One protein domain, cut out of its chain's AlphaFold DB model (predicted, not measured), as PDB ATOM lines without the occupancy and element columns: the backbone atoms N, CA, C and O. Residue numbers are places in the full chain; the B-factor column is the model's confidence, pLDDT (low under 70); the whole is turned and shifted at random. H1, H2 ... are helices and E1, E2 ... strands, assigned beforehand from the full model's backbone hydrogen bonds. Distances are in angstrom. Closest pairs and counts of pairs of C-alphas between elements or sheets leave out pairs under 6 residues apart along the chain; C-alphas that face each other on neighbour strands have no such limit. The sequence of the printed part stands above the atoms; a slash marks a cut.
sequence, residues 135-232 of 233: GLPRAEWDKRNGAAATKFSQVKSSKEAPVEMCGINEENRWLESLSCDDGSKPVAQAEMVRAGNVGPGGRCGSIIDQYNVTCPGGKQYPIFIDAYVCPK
ATOM      1  N   GLY A 135     161.388 193.918 154.831       94.19
ATOM      2  CA  GLY A 135     160.272 192.979 154.880       94.19
ATOM      3  C   GLY A 135     159.336 193.103 153.689       94.19
ATOM      4  O   GLY A 135     158.780 194.175 153.433       94.19
ATOM      5  N   LEU A 136     159.060 191.983 153.031       94.12
ATOM      6  CA  LEU A 136     158.091 191.872 151.946       94.12
ATOM      7  C   LEU A 136     156.849 191.084 152.346       94.12
ATOM      8  O   LEU A 136     156.958 190.098 153.070       94.12
ATOM      9  N   PRO A 137     155.664 191.430 151.822       94.31
ATOM     10  CA  PRO A 137     154.513 190.543 151.909       94.31
ATOM     11  C   PRO A 137     154.838 189.153 151.346       94.31
ATOM     12  O   PRO A 137     155.481 189.035 150.300       94.31
ATOM     13  N   ARG A 138     154.346 188.090 151.996       92.56
ATOM     14  CA  ARG A 138     154.659 186.707 151.602       92.56
ATOM     15  C   ARG A 138     154.338 186.405 150.132       92.56
ATOM     16  O   ARG A 138     155.149 185.806 149.438       92.56
ATOM     17  N   ALA A 139     153.210 186.907 149.630       95.62
ATOM     18  CA  ALA A 139     152.812 186.727 148.234       95.62
ATOM     19  C   ALA A 139     153.780 187.371 147.216       95.62
ATOM     20  O   ALA A 139     153.853 186.919 146.074       95.62
ATOM     21  N   GLU A 140     154.499 188.429 147.603       95.75
ATOM     22  CA  GLU A 140     155.565 189.015 146.782       95.75
ATOM     23  C   GLU A 140     156.862 188.218 146.908       95.75
ATOM     24  O   GLU A 140     157.516 187.957 145.902       95.75
ATOM     25  N   TRP A 141     157.210 187.797 148.127       95.31
ATOM     26  CA  TRP A 141     158.375 186.955 148.394       95.31
ATOM     27  C   TRP A 141     158.357 185.648 147.596       95.31
ATOM     28  O   TRP A 141     159.369 185.238 147.025       95.31
ATOM     29  N   ASP A 142     157.198 185.001 147.502       94.94
ATOM     30  CA  ASP A 142     157.047 183.754 146.750       94.94
ATOM     31  C   ASP A 142     157.221 183.963 145.227       94.94
ATOM     32  O   ASP A 142     157.481 183.012 144.494       94.94
ATOM     33  N   LYS A 143     157.127 185.212 144.746       96.38
ATOM     34  CA  LYS A 143     157.307 185.614 143.339       96.38
ATOM     35  C   LYS A 143     158.639 186.321 143.072       96.38
ATOM     36  O   LYS A 143     158.833 186.847 141.974       96.38
ATOM     37  N   ARG A 144     159.533 186.381 144.061       96.56
ATOM     38  CA  ARG A 144     160.811 187.090 143.945       96.56
ATOM     39  C   ARG A 144     161.695 186.513 142.838       96.56
ATOM     40  O   ARG A 144     161.565 185.347 142.450       96.56
ATOM     41  N   ASN A 145     162.640 187.319 142.358       97.50
ATOM     42  CA  ASN A 145     163.601 186.855 141.366       97.50
ATOM     43  C   ASN A 145     164.446 185.698 141.926       97.50
ATOM     44  O   ASN A 145     164.865 185.726 143.081       97.50
ATOM     45  N   GLY A 146     164.678 184.669 141.110       95.81
ATOM     46  CA  GLY A 146     165.423 183.465 141.493       95.81
ATOM     47  C   GLY A 146     164.634 182.398 142.268       95.81
ATOM     48  O   GLY A 146     165.140 181.286 142.404       95.81
ATOM     49  N   ALA A 147     163.390 182.657 142.702       96.31
ATOM     50  CA  ALA A 147     162.610 181.713 143.521       96.31
ATOM     51  C   ALA A 147     162.405 180.327 142.884       96.31
ATOM     52  O   ALA A 147     162.391 179.321 143.585       96.31
ATOM     53  N   ALA A 148     162.236 180.282 141.561       97.12
ATOM     54  CA  ALA A 148     161.980 179.052 140.808       97.12
ATOM     55  C   ALA A 148     163.218 178.513 140.069       97.12
ATOM     56  O   ALA A 148     163.119 177.525 139.340       97.12
ATOM     57  N   ALA A 149     164.373 179.175 140.196       98.19
ATOM     58  CA  ALA A 149     165.574 178.756 139.489       98.19
ATOM     59  C   ALA A 149     166.142 177.480 140.121       98.19
ATOM     60  O   ALA A 149     166.334 177.396 141.328       98.19
ATOM     61  N   THR A 150     166.434 176.496 139.275       98.38
ATOM     62  CA  THR A 150     167.126 175.247 139.647       98.38
ATOM     63  C   THR A 150     168.442 175.079 138.884       98.38
ATOM     64  O   THR A 150     169.270 174.227 139.220       98.38
ATOM     65  N   LYS A 151     168.659 175.918 137.863       98.62
ATOM     66  CA  LYS A 151     169.878 175.970 137.059       98.62
ATOM     67  C   LYS A 151     170.433 177.384 136.967       98.62
ATOM     68  O   LYS A 151     169.658 178.335 136.872       98.62
ATOM     69  N   PHE A 152     171.753 177.525 136.860       98.56
ATOM     70  CA  PHE A 152     172.404 178.831 136.674       98.56
ATOM     71  C   PHE A 152     171.942 179.553 135.398       98.56
ATOM     72  O   PHE A 152     171.782 180.768 135.399       98.56
ATOM     73  N   SER A 153     171.633 178.818 134.327       98.38
ATOM     74  CA  SER A 153     171.113 179.381 133.070       98.38
ATOM     75  C   SER A 153     169.719 179.999 133.167       98.38
ATOM     76  O   SER A 153     169.346 180.802 132.310       98.38
ATOM     77  N   GLN A 154     168.950 179.636 134.192       98.50
ATOM     78  CA  GLN A 154     167.619 180.181 134.445       98.50
ATOM     79  C   GLN A 154     167.677 181.484 135.246       98.50
ATOM     80  O   GLN A 154     166.702 182.236 135.253       98.50
ATOM     81  N   VAL A 155     168.800 181.757 135.915       98.31
ATOM     82  CA  VAL A 155     168.958 182.939 136.757       98.31
ATOM     83  C   VAL A 155     169.178 184.160 135.871       98.31
ATOM     84  O   VAL A 155     170.225 184.333 135.254       98.31
ATOM     85  N   LYS A 156     168.168 185.027 135.816       97.56
ATOM     86  CA  LYS A 156     168.236 186.330 135.151       97.56
ATOM     87  C   LYS A 156     168.366 187.410 136.217       97.56
ATOM     88  O   LYS A 156     167.376 188.028 136.600       97.56
ATOM     89  N   SER A 157     169.576 187.583 136.735       98.50
ATOM     90  CA  SER A 157     169.875 188.589 137.757       98.50
ATOM     91  C   SER A 157     170.725 189.724 137.203       98.50
ATOM     92  O   SER A 157     171.611 189.490 136.382       98.50
ATOM     93  N   SER A 158     170.498 190.931 137.705       98.62
ATOM     94  CA  SER A 158     171.385 192.084 137.535       98.62
ATOM     95  C   SER A 158     171.495 192.842 138.855       98.62
ATOM     96  O   SER A 158     170.823 192.499 139.826       98.62
ATOM     97  N   LYS A 159     172.303 193.900 138.901       98.38
ATOM     98  CA  LYS A 159     172.341 194.796 140.062       98.38
ATOM     99  C   LYS A 159     170.974 195.441 140.346       98.38
ATOM    100  O   LYS A 159     170.618 195.647 141.500       98.38
ATOM    101  N   GLU A 160     170.205 195.766 139.313       98.50
ATOM    102  CA  GLU A 160     168.882 196.406 139.405       98.50
ATOM    103  C   GLU A 160     167.771 195.400 139.730       98.50
ATOM    104  O   GLU A 160     166.788 195.754 140.376       98.50
ATOM    105  N   ALA A 161     167.935 194.149 139.297       98.31
ATOM    106  CA  ALA A 161     167.016 193.045 139.549       98.31
ATOM    107  C   ALA A 161     167.787 191.828 140.095       98.31
ATOM    108  O   ALA A 161     167.933 190.824 139.387       98.31
ATOM    109  N   PRO A 162     168.327 191.909 141.321       98.62
ATOM    110  CA  PRO A 162     169.068 190.813 141.929       98.62
ATOM    111  C   PRO A 162     168.116 189.672 142.291       98.62
ATOM    112  O   PRO A 162     166.894 189.827 142.288       98.62
ATOM    113  N   VAL A 163     168.677 188.512 142.593       98.62
ATOM    114  CA  VAL A 163     167.976 187.448 143.314       98.62
ATOM    115  C   VAL A 163     167.770 187.913 144.751       98.62
ATOM    116  O   VAL A 163     168.695 188.427 145.362       98.62
ATOM    117  N   GLU A 164     166.571 187.748 145.297       97.81
ATOM    118  CA  GLU A 164     166.253 188.216 146.652       97.81
ATOM    119  C   GLU A 164     166.320 187.040 147.638       97.81
ATOM    120  O   GLU A 164     165.665 186.011 147.432       97.81
ATOM    121  N   MET A 165     167.115 187.180 148.701       96.44
ATOM    122  CA  MET A 165     167.363 186.157 149.721       96.44
ATOM    123  C   MET A 165     167.316 186.761 151.126       96.44
ATOM    124  O   MET A 165     167.653 187.924 151.329       96.44
ATOM    125  N   CYS A 166     166.898 185.950 152.102       94.81
ATOM    126  CA  CYS A 166     166.781 186.377 153.492       94.81
ATOM    127  C   CYS A 166     168.004 185.896 154.270       94.81
ATOM    128  O   CYS A 166     167.989 184.843 154.908       94.81
ATOM    129  N   GLY A 167     169.079 186.673 154.177       92.88
ATOM    130  CA  GLY A 167     170.347 186.422 154.844       92.88
ATOM    131  C   GLY A 167     171.334 185.571 154.041       92.88
ATOM    132  O   GLY A 167     170.984 184.829 153.124       92.88
ATOM    133  N   ILE A 168     172.597 185.666 154.462       91.75
ATOM    134  CA  ILE A 168     173.760 185.030 153.822       91.75
ATOM    135  C   ILE A 168     173.640 183.496 153.812       91.75
ATOM    136  O   ILE A 168     174.034 182.840 152.854       91.75
ATOM    137  N   ASN A 169     173.063 182.901 154.860       90.44
ATOM    138  CA  ASN A 169     172.906 181.447 154.928       90.44
ATOM    139  C   ASN A 169     171.980 180.914 153.822       90.44
ATOM    140  O   ASN A 169     172.302 179.916 153.179       90.44
ATOM    141  N   GLU A 170     170.847 181.583 153.583       93.75
ATOM    142  CA  GLU A 170     169.911 181.190 152.525       93.75
ATOM    143  C   GLU A 170     170.476 181.480 151.133       93.75
ATOM    144  O   GLU A 170     170.288 180.679 150.220       93.75
ATOM    145  N   GLU A 171     171.235 182.563 150.977       96.12
ATOM    146  CA  GLU A 171     172.000 182.845 149.762       96.12
ATOM    147  C   GLU A 171     172.983 181.717 149.413       96.12
ATOM    148  O   GLU A 171     172.937 181.182 148.300       96.12
ATOM    149  N   ASN A 172     173.817 181.301 150.372       96.44
ATOM    150  CA  ASN A 172     174.790 180.223 150.183       96.44
ATOM    151  C   ASN A 172     174.093 178.911 149.817       96.44
ATOM    152  O   ASN A 172     174.431 178.270 148.821       96.44
ATOM    153  N   ARG A 173     173.055 178.549 150.580       96.06
ATOM    154  CA  ARG A 173     172.263 177.341 150.340       96.06
ATOM    155  C   ARG A 173     171.608 177.358 148.962       96.06
ATOM    156  O   ARG A 173     171.573 176.330 148.284       96.06
ATOM    157  N   TRP A 174     171.070 178.501 148.542       97.69
ATOM    158  CA  TRP A 174     170.446 178.638 147.233       97.69
ATOM    159  C   TRP A 174     171.478 178.470 146.113       97.69
ATOM    160  O   TRP A 174     171.243 177.661 145.214       97.69
ATOM    161  N   LEU A 175     172.643 179.120 146.197       98.31
ATOM    162  CA  LEU A 175     173.731 178.967 145.220       98.31
ATOM    163  C   LEU A 175     174.216 177.512 145.098       98.31
ATOM    164  O   LEU A 175     174.360 177.008 143.985       98.31
ATOM    165  N   GLU A 176     174.414 176.822 146.221       97.94
ATOM    166  CA  GLU A 176     174.839 175.411 146.277       97.94
ATOM    167  C   GLU A 176     173.757 174.435 145.768       97.94
ATOM    168  O   GLU A 176     174.040 173.302 145.355       97.94
ATOM    169  N   SER A 177     172.490 174.858 145.772       97.75
ATOM    170  CA  SER A 177     171.381 174.043 145.271       97.75
ATOM    171  C   SER A 177     171.300 174.005 143.742       97.75
ATOM    172  O   SER A 177     170.812 173.014 143.187       97.75
ATOM    173  N   LEU A 178     171.798 175.045 143.066       98.44
ATOM    174  CA  LEU A 178     171.725 175.192 141.615       98.44
ATOM    175  C   LEU A 178     172.666 174.229 140.885       98.44
ATOM    176  O   LEU A 178     173.695 173.781 141.392       98.44
ATOM    177  N   SER A 179     172.307 173.931 139.640       98.62
ATOM    178  CA  SER A 179     173.111 173.116 138.728       98.62
ATOM    179  C   SER A 179     173.434 173.853 137.430       98.62
ATOM    180  O   SER A 179     172.763 174.805 137.026       98.62
ATOM    181  N   CYS A 180     174.482 173.416 136.746       98.69
ATOM    182  CA  CYS A 180     174.724 173.769 135.355       98.69
ATOM    183  C   CYS A 180     173.724 173.053 134.433       98.69
ATOM    184  O   CYS A 180     172.980 172.161 134.847       98.69
ATOM    185  N   ASP A 181     173.706 173.424 133.152       98.44
ATOM    186  CA  ASP A 181     172.791 172.808 132.182       98.44
ATOM    187  C   ASP A 181     173.029 171.298 132.004       98.44
ATOM    188  O   ASP A 181     172.064 170.567 131.764       98.44
ATOM    189  N   ASP A 182     174.271 170.845 132.206       98.06
ATOM    190  CA  ASP A 182     174.713 169.443 132.181       98.06
ATOM    191  C   ASP A 182     174.492 168.681 133.504       98.06
ATOM    192  O   ASP A 182     174.825 167.502 133.601       98.06
ATOM    193  N   GLY A 183     173.930 169.339 134.525       98.31
ATOM    194  CA  GLY A 183     173.667 168.763 135.844       98.31
ATOM    195  C   GLY A 183     174.828 168.847 136.841       98.31
ATOM    196  O   GLY A 183     174.640 168.487 138.004       98.31
ATOM    197  N   SER A 184     176.004 169.343 136.444       98.44
ATOM    198  CA  SER A 184     177.125 169.549 137.370       98.44
ATOM    199  C   SER A 184     176.826 170.634 138.416       98.44
ATOM    200  O   SER A 184     176.015 171.535 138.193       98.44
ATOM    201  N   LYS A 185     177.486 170.544 139.577       98.38
ATOM    202  CA  LYS A 185     177.346 171.482 140.703       98.38
ATOM    203  C   LYS A 185     178.699 172.120 141.038       98.38
ATOM    204  O   LYS A 185     179.423 171.588 141.875       98.38
ATOM    205  N   PRO A 186     179.082 173.216 140.362       97.50
ATOM    206  CA  PRO A 186     180.406 173.821 140.526       97.50
ATOM    207  C   PRO A 186     180.576 174.591 141.844       97.50
ATOM    208  O   PRO A 186     181.704 174.883 142.231       97.50
ATOM    209  N   VAL A 187     179.484 174.935 142.535       97.75
ATOM    210  CA  VAL A 187     179.526 175.684 143.796       97.75
ATOM    211  C   VAL A 187     179.453 174.711 144.967       97.75
ATOM    212  O   VAL A 187     178.383 174.209 145.291       97.75
ATOM    213  N   ALA A 188     180.604 174.439 145.584       95.38
ATOM    214  CA  ALA A 188     180.682 173.683 146.838       95.38
ATOM    215  C   ALA A 188     180.627 174.591 148.076       95.38
ATOM    216  O   ALA A 188     180.201 174.149 149.136       95.38
ATOM    217  N   GLN A 189     181.106 175.830 147.937       94.62
ATOM    218  CA  GLN A 189     181.074 176.888 148.946       94.62
ATOM    219  C   GLN A 189     180.908 178.216 148.206       94.62
ATOM    220  O   GLN A 189     181.751 178.559 147.371       94.62
ATOM    221  N   ALA A 190     179.836 178.956 148.483       95.44
ATOM    222  CA  ALA A 190     179.521 180.196 147.766       95.44
ATOM    223  C   ALA A 190     180.656 181.240 147.815       95.44
ATOM    224  O   ALA A 190     180.955 181.865 146.797       95.44
ATOM    225  N   GLU A 191     181.364 181.358 148.945       95.06
ATOM    226  CA  GLU A 191     182.465 182.322 149.116       95.06
ATOM    227  C   GLU A 191     183.589 182.136 148.080       95.06
ATOM    228  O   GLU A 191     184.199 183.105 147.641       95.06
ATOM    229  N   MET A 192     183.834 180.905 147.612       96.50
ATOM    230  CA  MET A 192     184.879 180.630 146.616       96.50
ATOM    231  C   MET A 192     184.584 181.228 145.237       96.50
ATOM    232  O   MET A 192     185.502 181.417 144.439       96.50
ATOM    233  N   VAL A 193     183.311 181.484 144.935       97.69
ATOM    234  CA  VAL A 193     182.864 182.075 143.667       97.69
ATOM    235  C   VAL A 193     182.390 183.516 143.847       97.69
ATOM    236  O   VAL A 193     181.892 184.121 142.895       97.69
ATOM    237  N   ARG A 194     182.556 184.088 145.046       98.25
ATOM    238  CA  ARG A 194     182.181 185.466 145.350       98.25
ATOM    239  C   ARG A 194     183.155 186.442 144.695       98.25
ATOM    240  O   ARG A 194     184.363 186.385 144.901       98.25
ATOM    241  N   ALA A 195     182.613 187.359 143.903       98.31
ATOM    242  CA  ALA A 195     183.353 188.440 143.254       98.31
ATOM    243  C   ALA A 195     183.389 189.725 144.104       98.31
ATOM    244  O   ALA A 195     184.221 190.598 143.862       98.31
ATOM    245  N   GLY A 196     182.502 189.834 145.101       97.56
ATOM    246  CA  GLY A 196     182.421 190.948 146.046       97.56
ATOM    247  C   GLY A 196     181.125 191.752 145.917       97.56
ATOM    248  O   GLY A 196     180.172 191.321 145.277       97.56
ATOM    249  N   ASN A 197     181.098 192.935 146.531       97.88
ATOM    250  CA  ASN A 197     179.934 193.823 146.540       97.88
ATOM    251  C   ASN A 197     179.948 194.781 145.337       97.88
ATOM    252  O   ASN A 197     180.947 195.464 145.109       97.88
ATOM    253  N   VAL A 198     178.821 194.931 144.638       98.44
ATOM    254  CA  VAL A 198     178.657 195.889 143.518       98.44
ATOM    255  C   VAL A 198     177.899 197.165 143.910       98.44
ATOM    256  O   VAL A 198     177.498 197.968 143.058       98.44
ATOM    257  N   GLY A 199     177.731 197.383 145.216       97.44
ATOM    258  CA  GLY A 199     177.081 198.552 145.807       97.44
ATOM    259  C   GLY A 199     175.548 198.460 145.835       97.44
ATOM    260  O   GLY A 199     174.997 197.389 145.594       97.44
ATOM    261  N   PRO A 200     174.858 199.578 146.134       97.19
ATOM    262  CA  PRO A 200     173.404 199.605 146.288       97.19
ATOM    263  C   PRO A 200     172.653 199.244 145.000       97.19
ATOM    264  O   PRO A 200     172.976 199.785 143.939       97.19
ATOM    265  N   GLY A 201     171.639 198.388 145.094       97.38
ATOM    266  CA  GLY A 201     170.824 197.930 143.970       97.38
ATOM    267  C   GLY A 201     169.480 197.339 144.405       97.38
ATOM    268  O   GLY A 201     169.016 197.570 145.521       97.38
ATOM    269  N   GLY A 202     168.837 196.609 143.496       97.25
ATOM    270  CA  GLY A 202     167.513 196.030 143.711       97.25
ATOM    271  C   GLY A 202     166.416 197.062 143.965       97.25
ATOM    272  O   GLY A 202     166.606 198.277 143.858       97.25
ATOM    273  N   ARG A 203     165.228 196.576 144.333       95.75
ATOM    274  CA  ARG A 203     164.067 197.448 144.566       95.75
ATOM    275  C   ARG A 203     164.156 198.271 145.853       95.75
ATOM    276  O   ARG A 203     163.453 199.271 145.959       95.75
ATOM    277  N   CYS A 204     165.020 197.884 146.796       95.56
ATOM    278  CA  CYS A 204     165.143 198.529 148.109       95.56
ATOM    279  C   CYS A 204     166.520 199.120 148.424       95.56
ATOM    280  O   CYS A 204     166.764 199.529 149.564       95.56
ATOM    281  N   GLY A 205     167.404 199.203 147.424       95.56
ATOM    282  CA  GLY A 205     168.696 199.875 147.549       95.56
ATOM    283  C   GLY A 205     169.674 199.189 148.505       95.56
ATOM    284  O   GLY A 205     170.550 199.869 149.035       95.56
ATOM    285  N   SER A 206     169.518 197.889 148.756       95.75
ATOM    286  CA  SER A 206     170.451 197.106 149.570       95.75
ATOM    287  C   SER A 206     171.781 196.916 148.842       95.75
ATOM    288  O   SER A 206     171.861 197.076 147.622       95.75
ATOM    289  N   ILE A 207     172.836 196.577 149.583       96.44
ATOM    290  CA  ILE A 207     174.118 196.196 148.980       96.44
ATOM    291  C   ILE A 207     173.937 194.854 148.270       96.44
ATOM    292  O   ILE A 207     173.385 193.927 148.853       96.44
ATOM    293  N   ILE A 208     174.392 194.785 147.019       98.38
ATOM    294  CA  ILE A 208     174.282 193.592 146.181       98.38
ATOM    295  C   ILE A 208     175.622 192.870 146.124       98.38
ATOM    296  O   ILE A 208     176.640 193.471 145.755       98.38
ATOM    297  N   ASP A 209     175.596 191.578 146.415       98.50
ATOM    298  CA  ASP A 209     176.709 190.663 146.221       98.50
ATOM    299  C   ASP A 209     176.722 190.136 144.784       98.50
ATOM    300  O   ASP A 209     175.680 189.836 144.196       98.50
ATOM    301  N   GLN A 210     177.912 190.029 144.199       98.69
ATOM    302  CA  GLN A 210     178.130 189.385 142.910       98.69
ATOM    303  C   GLN A 210     178.908 188.083 143.097       98.69
ATOM    304  O   GLN A 210     179.940 188.043 143.767       98.69
ATOM    305  N   TYR A 211     178.460 187.046 142.399       98.69
ATOM    306  CA  TYR A 211     179.117 185.753 142.273       98.69
ATOM    307  C   TYR A 211     179.394 185.447 140.804       98.69
ATOM    308  O   TYR A 211     178.561 185.720 139.943       98.69
ATOM    309  N   ASN A 212     180.547 184.855 140.509       98.50
ATOM    310  CA  ASN A 212     180.926 184.441 139.160       98.50
ATOM    311  C   ASN A 212     181.070 182.918 139.119       98.50
ATOM    312  O   ASN A 212     182.122 182.361 139.432       98.50
ATOM    313  N   VAL A 213     179.999 182.233 138.720       98.50
ATOM    314  CA  VAL A 213     179.972 180.769 138.660       98.50
ATOM    315  C   VAL A 213     180.422 180.297 137.284       98.50
ATOM    316  O   VAL A 213     179.856 180.707 136.273       98.50
ATOM    317  N   THR A 214     181.413 179.406 137.234       98.56
ATOM    318  CA  THR A 214     181.888 178.800 135.980       98.56
ATOM    319  C   THR A 214     181.383 177.366 135.862       98.56
ATOM    320  O   THR A 214     181.715 176.517 136.685       98.56
ATOM    321  N   CYS A 215     180.598 177.090 134.822       98.50
ATOM    322  CA  CYS A 215     180.157 175.743 134.465       98.50
ATOM    323  C   CYS A 215     181.156 175.046 133.520       98.50
ATOM    324  O   CYS A 215     181.975 175.721 132.879       98.50
ATOM    325  N   PRO A 216     181.084 173.707 133.373       97.69
ATOM    326  CA  PRO A 216     181.858 172.978 132.372       97.69
ATOM    327  C   PRO A 216     181.720 173.585 130.968       97.69
ATOM    328  O   PRO A 216     180.674 174.116 130.593       97.69
ATOM    329  N   GLY A 217     182.814 173.566 130.204       96.38
ATOM    330  CA  GLY A 217     182.915 174.289 128.929       96.38
ATOM    331  C   GLY A 217     183.263 175.779 129.064       96.38
ATOM    332  O   GLY A 217     183.317 176.479 128.059       96.38
ATOM    333  N   GLY A 218     183.519 176.270 130.285       97.19
ATOM    334  CA  GLY A 218     184.025 177.626 130.539       97.19
ATOM    335  C   GLY A 218     182.958 178.721 130.518       97.19
ATOM    336  O   GLY A 218     183.291 179.905 130.583       97.19
ATOM    337  N   LYS A 219     181.674 178.354 130.437       98.00
ATOM    338  CA  LYS A 219     180.572 179.317 130.477       98.00
ATOM    339  C   LYS A 219     180.441 179.895 131.882       98.00
ATOM    340  O   LYS A 219     180.264 179.151 132.845       98.00
ATOM    341  N   GLN A 220     180.504 181.217 131.976       98.25
ATOM    342  CA  GLN A 220     180.382 181.944 133.235       98.25
ATOM    343  C   GLN A 220     178.988 182.549 133.388       98.25
ATOM    344  O   GLN A 220     178.401 183.032 132.417       98.25
ATOM    345  N   TYR A 221     178.484 182.543 134.616       98.50
ATOM    346  CA  TYR A 221     177.212 183.134 135.001       98.50
ATOM    347  C   TYR A 221     177.465 184.161 136.112       98.50
ATOM    348  O   TYR A 221     177.789 183.757 137.233       98.50
ATOM    349  N   PRO A 222     177.351 185.472 135.826       98.44
ATOM    350  CA  PRO A 222     177.344 186.487 136.865       98.44
ATOM    351  C   PRO A 222     175.987 186.459 137.575       98.44
ATOM    352  O   PRO A 222     174.943 186.666 136.953       98.44
ATOM    353  N   ILE A 223     176.005 186.191 138.874       98.69
ATOM    354  CA  ILE A 223     174.818 186.106 139.720       98.69
ATOM    355  C   ILE A 223     174.855 187.263 140.712       98.69
ATOM    356  O   ILE A 223     175.846 187.440 141.412       98.69
ATOM    357  N   PHE A 224     173.782 188.045 140.759       98.75
ATOM    358  CA  PHE A 224     173.636 189.192 141.654       98.75
ATOM    359  C   PHE A 224     172.590 188.861 142.710       98.75
ATOM    360  O   PHE A 224     171.477 188.475 142.338       98.75
ATOM    361  N   ILE A 225     172.926 189.000 143.989       98.69
ATOM    362  CA  ILE A 225     172.056 188.605 145.102       98.69
ATOM    363  C   ILE A 225     171.918 189.759 146.100       98.69
ATOM    364  O   ILE A 225     172.880 190.455 146.413       98.69
ATOM    365  N   ASP A 226     170.687 189.985 146.549       98.12
ATOM    366  CA  ASP A 226     170.324 190.858 147.661       98.12
ATOM    367  C   ASP A 226     169.958 189.978 148.862       98.12
ATOM    368  O   ASP A 226     168.845 189.446 148.929       98.12
ATOM    369  N   ALA A 227     170.896 189.818 149.798       97.00
ATOM    370  CA  ALA A 227     170.716 189.043 151.028       97.00
ATOM    371  C   ALA A 227     169.872 189.760 152.099       97.00
ATOM    372  O   ALA A 227     169.691 189.236 153.202       97.00
ATOM    373  N   TYR A 228     169.389 190.974 151.831       95.81
ATOM    374  CA  TYR A 228     168.728 191.833 152.815       95.81
ATOM    375  C   TYR A 228     167.231 191.949 152.565       95.81
ATOM    376  O   TYR A 228     166.611 192.937 152.959       95.81
ATOM    377  N   VAL A 229     166.628 190.960 151.915       96.12
ATOM    378  CA  VAL A 229     165.204 190.962 151.593       96.12
ATOM    379  C   VAL A 229     164.573 189.717 152.198       96.12
ATOM    380  O   VAL A 229     164.943 188.597 151.873       96.12
ATOM    381  N   CYS A 230     163.608 189.905 153.088       95.19
ATOM    382  CA  CYS A 230     163.005 188.835 153.870       95.19
ATOM    383  C   CYS A 230     161.480 188.824 153.732       95.19
ATOM    384  O   CYS A 230     160.860 189.881 153.569       95.19
ATOM    385  N   PRO A 231     160.831 187.652 153.827       94.44
ATOM    386  CA  PRO A 231     159.388 187.607 153.988       94.44
ATOM    387  C   PRO A 231     159.013 188.193 155.352       94.44
ATOM    388  O   PRO A 231     159.650 187.899 156.362       94.44
ATOM    389  N   LYS A 232     157.951 188.997 155.394       89.38
ATOM    390  CA  LYS A 232     157.293 189.353 156.651       89.38
ATOM    391  C   LYS A 232     156.713 188.082 157.294       89.38
ATOM    392  O   LYS A 232     156.233 187.221 156.544       89.38
TER     393      LYS A 232
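AT A GLANCE: This is residues 135 to 232 of the 233 residues of an uncharacterized protein of Deltaproteobacteria bacterium (UniProt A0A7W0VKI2). A twisted three-strand antiparallel sheet, E1, E2 and E3 side by side, makes one long part of the domain, and two long stretches of loop with the helix H2 between them fold along its E3 side. At one end of the long axis the first and last printed residues come together, where residues 135 to 136 pair with residues 230 to 231 of E4 and the short helix H1 lies close by. The printed part has 98 residues, with three named helices and four named strands in the order H1, H2, H3, E1, E2, E3, E4; the sheet's order is E1, E2, E3. The class is mixed, helices and strands, with 45 residues in named elements, under half of those printed. The whole is compact, with a radius of gyration of the C-alphas of 12.7 A, and spans 39 by 26 by 21 A.

IN THESE COORDINATES: In the sheet, E1 is residues 194 to 201, 16.9 A long; E2 is residues 206 to 214, 25.5 A; and E3 is residues 220 to 226, 19.7 A. C-alpha 206 is at (170.451, 197.106, 149.570). H2 is residues 168 to 177, 14.1 A, and H3 is residues 190 to 193. H1, residues 138 to 141, begins with C-alpha 138 at (154.659, 186.707, 151.602). E4, residues 229 to 231, ends with C-alpha 231 at (159.388, 187.607, 153.988).

HOW THE PARTS SIT: E1, E2 and E3 form a meander, each strand the antiparallel neighbour of the one before, and the sheet is only just strongly twisted, its C-alphas up to 4.2 A off the best plane. E1 and E2 are a hairpin at 147 degrees, with N 198 and O 208 at 2.9 A; E1 bends by 52 degrees at residue 198. E2 and E3 are a hairpin at 158 degrees, with N 211 and O 223 at 2.8 A. On E3, residues 225 to 226 pair in parallel with residues 163 to 164. H3 stands at the sheet's level, only just, at a height of 3.9 A; the C-alphas of Val 193 and Tyr 211 are its closest to E2, 5.4 A apart. H2 only grazes the sheet with residues 168 to 175. H2 and H3 only just touch, with 3 pairs of C-alphas within 8 A, the closest Asn 172 and Ala 190 at 5.3 A. E3 runs on into E4 at 64 degrees. H1 is not on the sheet; its closest C-alpha to E4 is that of Arg 138, 5.4 A from that of Pro 231. In H2 every O i to N i+4 pair is within hydrogen-bond range; H1 and H3 are too short for such a pair.

THE WHOLE: The C-alphas of Gly 217 and Lys 232 are the farthest apart, 40.6 A, while those of Gly 135 and Lys 232 are 5.0 A apart. The links from H1 to H2, 26 residues, and from H2 to H3, 12 residues, are long. The printed part has no cut, its mean pLDDT is 97.0, and no printed residue is under 70.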